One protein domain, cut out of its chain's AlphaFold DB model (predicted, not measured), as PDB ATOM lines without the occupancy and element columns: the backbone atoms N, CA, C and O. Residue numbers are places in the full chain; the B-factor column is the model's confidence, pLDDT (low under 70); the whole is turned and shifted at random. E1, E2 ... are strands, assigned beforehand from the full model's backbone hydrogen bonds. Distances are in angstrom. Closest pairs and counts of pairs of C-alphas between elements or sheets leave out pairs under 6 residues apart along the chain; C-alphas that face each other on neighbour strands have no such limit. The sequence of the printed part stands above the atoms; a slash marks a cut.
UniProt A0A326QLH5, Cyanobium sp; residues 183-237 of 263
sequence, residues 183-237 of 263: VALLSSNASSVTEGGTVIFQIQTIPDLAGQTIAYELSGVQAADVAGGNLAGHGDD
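Overview. This is residues 183 to 237 of the 263 residues of a protein of Cyanobium sp (UniProt A0A326QLH5). With little regular structure, this is a loose, open pair of two-stranded hairpins, E1 with E2 and E3 with E4, one over the other with strands crossed. Residues 206 to 213 join them at one end; both hairpin loops reach toward the other. The 55 printed residues include four named strands, E1 to E4 in order, in two antiparallel sheets: all strand, but with 19 residues in named elements. The whole is only just loose, close to compact, with a radius of gyration of the C-alphas of 12.2 A, and elongated, spanning 34 by 20 by 18 A.

Along the chain. E1, residues 183 to 188, begins at C-alpha (-41.237, 13.413, -24.359) and is 14.3 A long. E2, residues 201 to 205, is 12.9 A long. E3, residues 214 to 217, and E4, residues 232 to 235, measure 10.2 A and 10.0 A; E4 ends at (-40.187, 22.981, -16.119).

Arrangement. E1 and E2 form an antiparallel hairpin at 156 degrees, with N 184 and O 204 within hydrogen-bond range at 2.8 A. E3 and E4 form another at 150 degrees, with N 235 and O 214 at 2.8 A. E2 and E3 are apart.

Size, cuts and confidence. The C-alphas of Glu 195 and Pro 207, the two farthest apart, are 35.2 A apart. Links E1 to E2 and E3 to E4 are long. The printed part has no cut; pLDDT is under 70 at residues 210 to 211 and 235 to 237.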
ATOM      1  N   VAL A 183     -41.095  13.087 -25.784       85.81
ATOM      2  CA  VAL A 183     -41.237  13.413 -24.359       85.81
ATOM      3  C   VAL A 183     -41.861  12.207 -23.661       85.81
ATOM      4  O   VAL A 183     -42.973  11.802 -23.995       85.81
ATOM      5  N   ALA A 184     -41.150  11.627 -22.700       84.06
ATOM      6  CA  ALA A 184     -41.594  10.473 -21.928       84.06
ATOM      7  C   ALA A 184     -41.822  10.859 -20.465       84.06
ATOM      8  O   ALA A 184     -40.984  11.523 -19.856       84.06
ATOM      9  N   LEU A 185     -42.932  10.403 -19.885       84.19
ATOM     10  CA  LEU A 185     -43.146  10.448 -18.441       84.19
ATOM     11  C   LEU A 185     -42.397   9.276 -17.796       84.19
ATOM     12  O   LEU A 185     -42.731   8.121 -18.049       84.19
ATOM     13  N   LEU A 186     -41.403   9.573 -16.965       78.00
ATOM     14  CA  LEU A 186     -40.637   8.574 -16.221       78.00
ATOM     15  C   LEU A 186     -41.390   8.122 -14.970       78.00
ATOM     16  O   LEU A 186     -41.525   6.929 -14.710       78.00
ATOM     17  N   SER A 187     -41.867   9.079 -14.177       81.00
ATOM     18  CA  SER A 187     -42.578   8.799 -12.933       81.00
ATOM     19  C   SER A 187     -43.453   9.976 -12.516       81.00
ATOM     20  O   SER A 187     -43.262  11.111 -12.962       81.00
ATOM     21  N   SER A 188     -44.394   9.712 -11.616       86.31
ATOM     22  CA  SER A 188     -45.003  10.750 -10.796       86.31
ATOM     23  C   SER A 188     -44.961  10.342  -9.327       86.31
ATOM     24  O   SER A 188     -44.994   9.155  -9.000       86.31
ATOM     25  N   ASN A 189     -44.880  11.319  -8.424       87.88
ATOM     26  CA  ASN A 189     -44.933  11.040  -6.982       87.88
ATOM     27  C   ASN A 189     -46.327  10.570  -6.521       87.88
ATOM     28  O   ASN A 189     -46.450   9.955  -5.464       87.88
ATOM     29  N   ALA A 190     -47.371  10.882  -7.291       86.44
ATOM     30  CA  ALA A 190     -48.744  10.476  -7.045       86.44
ATOM     31  C   ALA A 190     -49.558  10.514  -8.347       86.44
ATOM     32  O   ALA A 190     -49.227  11.238  -9.289       86.44
ATOM     33  N   SER A 191     -50.647   9.747  -8.394       84.31
ATOM     34  CA  SER A 191     -51.664   9.834  -9.452       84.31
ATOM     35  C   SER A 191     -52.791  10.817  -9.114       84.31
ATOM     36  O   SER A 191     -53.584  11.167  -9.982       84.31
ATOM     37  N   SER A 192     -52.889  11.240  -7.851       83.94
ATOM     38  CA  SER A 192     -53.840  12.234  -7.353       83.94
ATOM     39  C   SER A 192     -53.360  12.804  -6.016       83.94
ATOM     40  O   SER A 192     -52.578  12.174  -5.304       83.94
ATOM     41  N   VAL A 193     -53.833  13.999  -5.667       85.88
ATOM     42  CA  VAL A 193     -53.557  14.658  -4.384       85.88
ATOM     43  C   VAL A 193     -54.835  15.281  -3.830       85.88
ATOM     44  O   VAL A 193     -55.758  15.586  -4.583       85.88
ATOM     45  N   THR A 194     -54.897  15.465  -2.513       86.12
ATOM     46  CA  THR A 194     -55.922  16.309  -1.884       86.12
ATOM     47  C   THR A 194     -55.673  17.782  -2.205       86.12
ATOM     48  O   THR A 194     -54.563  18.149  -2.596       86.12
ATOM     49  N   GLU A 195     -56.675  18.639  -1.996       81.69
ATOM     50  CA  GLU A 195     -56.523  20.091  -2.152       81.69
ATOM     51  C   GLU A 195     -55.289  20.616  -1.397       81.69
ATOM     52  O   GLU A 195     -55.013  20.222  -0.261       81.69
ATOM     53  N   GLY A 196     -54.513  21.473  -2.066       82.50
ATOM     54  CA  GLY A 196     -53.236  21.990  -1.564       82.50
ATOM     55  C   GLY A 196     -52.037  21.041  -1.711       82.50
ATOM     56  O   GLY A 196     -50.916  21.444  -1.412       82.50
ATOM     57  N   GLY A 197     -52.236  19.803  -2.176       84.44
ATOM     58  CA  GLY A 197     -51.151  18.863  -2.460       84.44
ATOM     59  C   GLY A 197     -50.423  19.147  -3.780       84.44
ATOM     60  O   GLY A 197     -50.871  19.934  -4.610       84.44
ATOM     61  N   THR A 198     -49.277  18.493  -3.986       84.88
ATOM     62  CA  THR A 198     -48.438  18.669  -5.184       84.88
ATOM     63  C   THR A 198     -48.162  17.334  -5.862       84.88
ATOM     64  O   THR A 198     -47.639  16.409  -5.234       84.88
ATOM     65  N   VAL A 199     -48.465  17.262  -7.159       83.50
ATOM     66  CA  VAL A 199     -47.988  16.186  -8.032       83.50
ATOM     67  C   VAL A 199     -46.713  16.656  -8.728       83.50
ATOM     68  O   VAL A 199     -46.683  17.725  -9.330       83.50
ATOM     69  N   ILE A 200     -45.661  15.854  -8.633       83.38
ATOM     70  CA  ILE A 200     -44.383  16.048  -9.308       83.38
ATOM     71  C   ILE A 200     -44.303  14.998 -10.404       83.38
ATOM     72  O   ILE A 200     -44.367  13.804 -10.112       83.38
ATOM     73  N   PHE A 201     -44.138  15.451 -11.643       82.75
ATOM     74  CA  PHE A 201     -43.874  14.602 -12.797       82.75
ATOM     75  C   PHE A 201     -42.386  14.661 -13.125       82.75
ATOM     76  O   PHE A 201     -41.816  15.743 -13.261       82.75
ATOM     77  N   GLN A 202     -41.759  13.500 -13.268       80.12
ATOM     78  CA  GLN A 202     -40.426  13.388 -13.842       80.12
ATOM     79  C   GLN A 202     -40.580  13.009 -15.303       80.12
ATOM     80  O   GLN A 202     -41.137  11.957 -15.611       80.12
ATOM     81  N   ILE A 203     -40.098  13.864 -16.197       80.94
ATOM     82  CA  ILE A 203     -40.116  13.625 -17.638       80.94
ATOM     83  C   ILE A 203     -38.693  13.520 -18.175       80.94
ATOM     84  O   ILE A 203     -37.749  14.021 -17.568       80.94
ATOM     85  N   GLN A 204     -38.560  12.913 -19.346       78.88
ATOM     86  CA  GLN A 204     -37.346  12.953 -20.143       78.88
ATOM     87  C   GLN A 204     -37.679  13.285 -21.593       78.88
ATOM     88  O   GLN A 204     -38.693  12.836 -22.121       78.88
ATOM     89  N   THR A 205     -36.802  14.046 -22.241       82.75
ATOM     90  CA  THR A 205     -36.901  14.379 -23.662       82.75
ATOM     91  C   THR A 205     -35.807  13.707 -24.478       82.75
ATOM     92  O   THR A 205     -34.765  13.337 -23.931       82.75
ATOM     93  N   ILE A 206     -36.030  13.605 -25.788       82.94
ATOM     94  CA  ILE A 206     -35.002  13.270 -26.777       82.94
ATOM     95  C   ILE A 206     -34.833  14.448 -27.756       82.94
ATOM     96  O   ILE A 206     -35.822  14.860 -28.363       82.94
ATOM     97  N   PRO A 207     -33.616  14.998 -27.944       77.56
ATOM     98  CA  PRO A 207     -32.416  14.707 -27.163       77.56
ATOM     99  C   PRO A 207     -32.597  15.115 -25.695       77.56
ATOM    100  O   PRO A 207     -33.549  15.811 -25.329       77.56
ATOM    101  N   ASP A 208     -31.663  14.691 -24.852       73.06
ATOM    102  CA  ASP A 208     -31.611  15.144 -23.471       73.06
ATOM    103  C   ASP A 208     -31.412  16.676 -23.419       73.06
ATOM    104  O   ASP A 208     -30.365  17.196 -23.808       73.06
ATOM    105  N   LEU A 209     -32.429  17.409 -22.953       72.44
ATOM    106  CA  LEU A 209     -32.424  18.873 -22.847       72.44
ATOM    107  C   LEU A 209     -31.925  19.355 -21.473       72.44
ATOM    108  O   LEU A 209     -32.397  20.369 -20.956       72.44
ATOM    109  N   ALA A 210     -30.973  18.638 -20.873       67.81
ATOM    110  CA  ALA A 210     -30.417  18.971 -19.567       67.81
ATOM    111  C   ALA A 210     -30.006  20.457 -19.454       67.81
ATOM    112  O   ALA A 210     -29.303  21.006 -20.305       67.81
ATOM    113  N   GLY A 211     -30.435  21.119 -18.380       64.38
ATOM    114  CA  GLY A 211     -30.193  22.534 -18.109       64.38
ATOM    115  C   GLY A 211     -30.970  23.521 -18.987       64.38
ATOM    116  O   GLY A 211     -30.695  24.718 -18.886       64.38
ATOM    117  N   GLN A 212     -31.898  23.055 -19.826       71.69
ATOM    118  CA  GLN A 212     -32.842  23.899 -20.558       71.69
ATOM    119  C   GLN A 212     -34.214  23.899 -19.883       71.69
ATOM    120  O   GLN A 212     -34.585  22.966 -19.173       71.69
ATOM    121  N   THR A 213     -34.969  24.965 -20.124       73.50
ATOM    122  CA  THR A 213     -36.335  25.106 -19.637       73.50
ATOM    123  C   THR A 213     -37.306  24.563 -20.680       73.50
ATOM    124  O   THR A 213     -37.251  24.964 -21.843       73.50
ATOM    125  N   ILE A 214     -38.213  23.673 -20.272       76.19
ATOM    126  CA  ILE A 214     -39.200  23.059 -21.170       76.19
ATOM    127  C   ILE A 214     -40.566  23.690 -20.918       76.19
ATOM    128  O   ILE A 214     -41.071  23.644 -19.797       76.19
ATOM    129  N   ALA A 215     -41.172  24.264 -21.956       82.94
ATOM    130  CA  ALA A 215     -42.550  24.731 -21.880       82.94
ATOM    131  C   ALA A 215     -43.519  23.538 -21.824       82.94
ATOM    132  O   ALA A 215     -43.333  22.556 -22.545       82.94
ATOM    133  N   TYR A 216     -44.554  23.623 -20.991       85.00
ATOM    134  CA  TYR A 216     -45.588  22.593 -20.878       85.00
ATOM    135  C   TYR A 216     -46.992  23.190 -20.923       85.00
ATOM    136  O   TYR A 216     -47.201  24.339 -20.529       85.00
ATOM    137  N   GLU A 217     -47.954  22.359 -21.325       87.12
ATOM    138  CA  GLU A 217     -49.390  22.596 -21.184       87.12
ATOM    139  C   GLU A 217     -50.041  21.397 -20.472       87.12
ATOM    140  O   GLU A 217     -49.751  20.237 -20.773       87.12
ATOM    141  N   LEU A 218     -50.916  21.678 -19.510       83.88
ATOM    142  CA  LEU A 218     -51.715  20.717 -18.762       83.88
ATOM    143  C   LEU A 218     -53.103  20.633 -19.396       83.88
ATOM    144  O   LEU A 218     -53.773  21.643 -19.603       83.88
ATOM    145  N   SER A 219     -53.557  19.413 -19.659       83.88
ATOM    146  CA  SER A 219     -54.900  19.134 -20.169       83.88
ATOM    147  C   SER A 219     -55.612  18.118 -19.274       83.88
ATOM    148  O   SER A 219     -54.972  17.373 -18.534       83.88
ATOM    149  N   GLY A 220     -56.948  18.117 -19.297       83.62
ATOM    150  CA  GLY A 220     -57.763  17.207 -18.477       83.62
ATOM    151  C   GLY A 220     -57.974  17.636 -17.017       83.62
ATOM    152  O   GLY A 220     -58.627  16.911 -16.273       83.62
ATOM    153  N   VAL A 221     -57.482  18.814 -16.624       86.00
ATOM    154  CA  VAL A 221     -57.724  19.461 -15.319       86.00
ATOM    155  C   VAL A 221     -58.287  20.865 -15.535       86.00
ATOM    156  O   VAL A 221     -58.019  21.479 -16.573       86.00
ATOM    157  N   GLN A 222     -59.079  21.389 -14.597       87.44
ATOM    158  CA  GLN A 222     -59.570  22.765 -14.700       87.44
ATOM    159  C   GLN A 222     -58.537  23.731 -14.118       87.44
ATOM    160  O   GLN A 222     -57.844  23.411 -13.158       87.44
ATOM    161  N   ALA A 223     -58.463  24.950 -14.657       87.62
ATOM    162  CA  ALA A 223     -57.587  25.988 -14.107       87.62
ATOM    163  C   ALA A 223     -57.882  26.257 -12.618       87.62
ATOM    164  O   ALA A 223     -56.967  26.499 -11.845       87.62
ATOM    165  N   ALA A 224     -59.148  26.152 -12.203       87.75
ATOM    166  CA  ALA A 224     -59.544  26.296 -10.803       87.75
ATOM    167  C   ALA A 224     -58.929  25.227  -9.876       87.75
ATOM    168  O   ALA A 224     -58.759  25.494  -8.689       87.75
ATOM    169  N   ASP A 225     -58.558  24.063 -10.419       83.44
ATOM    170  CA  ASP A 225     -57.961  22.951  -9.672       83.44
ATOM    171  C   ASP A 225     -56.432  23.085  -9.540       83.44
ATOM    172  O   ASP A 225     -55.790  22.311  -8.829       83.44
ATOM    173  N   VAL A 226     -55.823  24.058 -10.230       84.50
ATOM    174  CA  VAL A 226     -54.373  24.265 -10.269       84.50
ATOM    175  C   VAL A 226     -54.015  25.556  -9.541       84.50
ATOM    176  O   VAL A 226     -54.574  26.620  -9.803       84.50
ATOM    177  N   ALA A 227     -53.036  25.486  -8.635       81.38
ATOM    178  CA  ALA A 227     -52.558  26.656  -7.907       81.38
ATOM    179  C   ALA A 227     -52.133  27.776  -8.879       81.38
ATOM    180  O   ALA A 227     -51.276  27.587  -9.741       81.38
ATOM    181  N   GLY A 228     -52.750  28.953  -8.744       83.88
ATOM    182  CA  GLY A 228     -52.500  30.103  -9.619       83.88
ATOM    183  C   GLY A 228     -53.188  30.048 -10.989       83.88
ATOM    184  O   GLY A 228     -52.991  30.966 -11.778       83.88
ATOM    185  N   GLY A 229     -53.993  29.024 -11.289       85.88
ATOM    186  CA  GLY A 229     -54.779  28.943 -12.526       85.88
ATOM    187  C   GLY A 229     -53.985  28.660 -13.801       85.88
ATOM    188  O   GLY A 229     -54.560  28.622 -14.887       85.88
ATOM    189  N   ASN A 230     -52.670  28.467 -13.692       88.12
ATOM    190  CA  ASN A 230     -51.789  28.337 -14.844       88.12
ATOM    191  C   ASN A 230     -51.755  26.890 -15.335       88.12
ATOM    192  O   ASN A 230     -51.076  26.036 -14.769       88.12
ATOM    193  N   LEU A 231     -52.458  26.636 -16.437       88.19
ATOM    194  CA  LEU A 231     -52.387  25.366 -17.161       88.19
ATOM    195  C   LEU A 231     -51.184  25.290 -18.106       88.19
ATOM    196  O   LEU A 231     -51.001  24.278 -18.761       88.19
ATOM    197  N   ALA A 232     -50.358  26.329 -18.181       87.56
ATOM    198  CA  ALA A 232     -49.125  26.322 -18.950       87.56
ATOM    199  C   ALA A 232     -47.987  26.912 -18.122       87.56
ATOM    200  O   ALA A 232     -48.207  27.760 -17.252       87.56
ATOM    201  N   GLY A 233     -46.766  26.467 -18.389       84.06
ATOM    202  CA  GLY A 233     -45.608  26.896 -17.623       84.06
ATOM    203  C   GLY A 233     -44.298  26.375 -18.180       84.06
ATOM    204  O   GLY A 233     -44.204  25.991 -19.342       84.06
ATOM    205  N   HIS A 234     -43.286  26.401 -17.326       81.62
ATOM    206  CA  HIS A 234     -41.911  26.063 -17.645       81.62
ATOM    207  C   HIS A 234     -41.379  25.098 -16.578       81.62
ATOM    208  O   HIS A 234     -41.486  25.389 -15.388       81.62
ATOM    209  N   GLY A 235     -40.861  23.942 -16.993       68.75
ATOM    210  CA  GLY A 235     -40.187  22.981 -16.119       68.75
ATOM    211  C   GLY A 235     -38.672  23.183 -16.137       68.75
ATOM    212  O   GLY A 235     -38.093  23.351 -17.212       68.75
ATOM    213  N   ASP A 236     -38.047  23.143 -14.960       62.88
ATOM    214  CA  ASP A 236     -36.592  23.234 -14.789       62.88
ATOM    215  C   ASP A 236     -35.958  21.842 -14.643       62.88
ATOM    216  O   ASP A 236     -36.465  20.995 -13.902       62.88
ATOM    217  N   ASP A 237     -34.804  21.622 -15.281       63.06
ATOM    218  CA  ASP A 237     -33.991  20.418 -15.074       63.06
ATOM    219  C   ASP A 237     -33.409  20.374 -13.650       63.06
ATOM    220  O   ASP A 237     -32.584  21.205 -13.266       63.06
TER     221      ASP A 237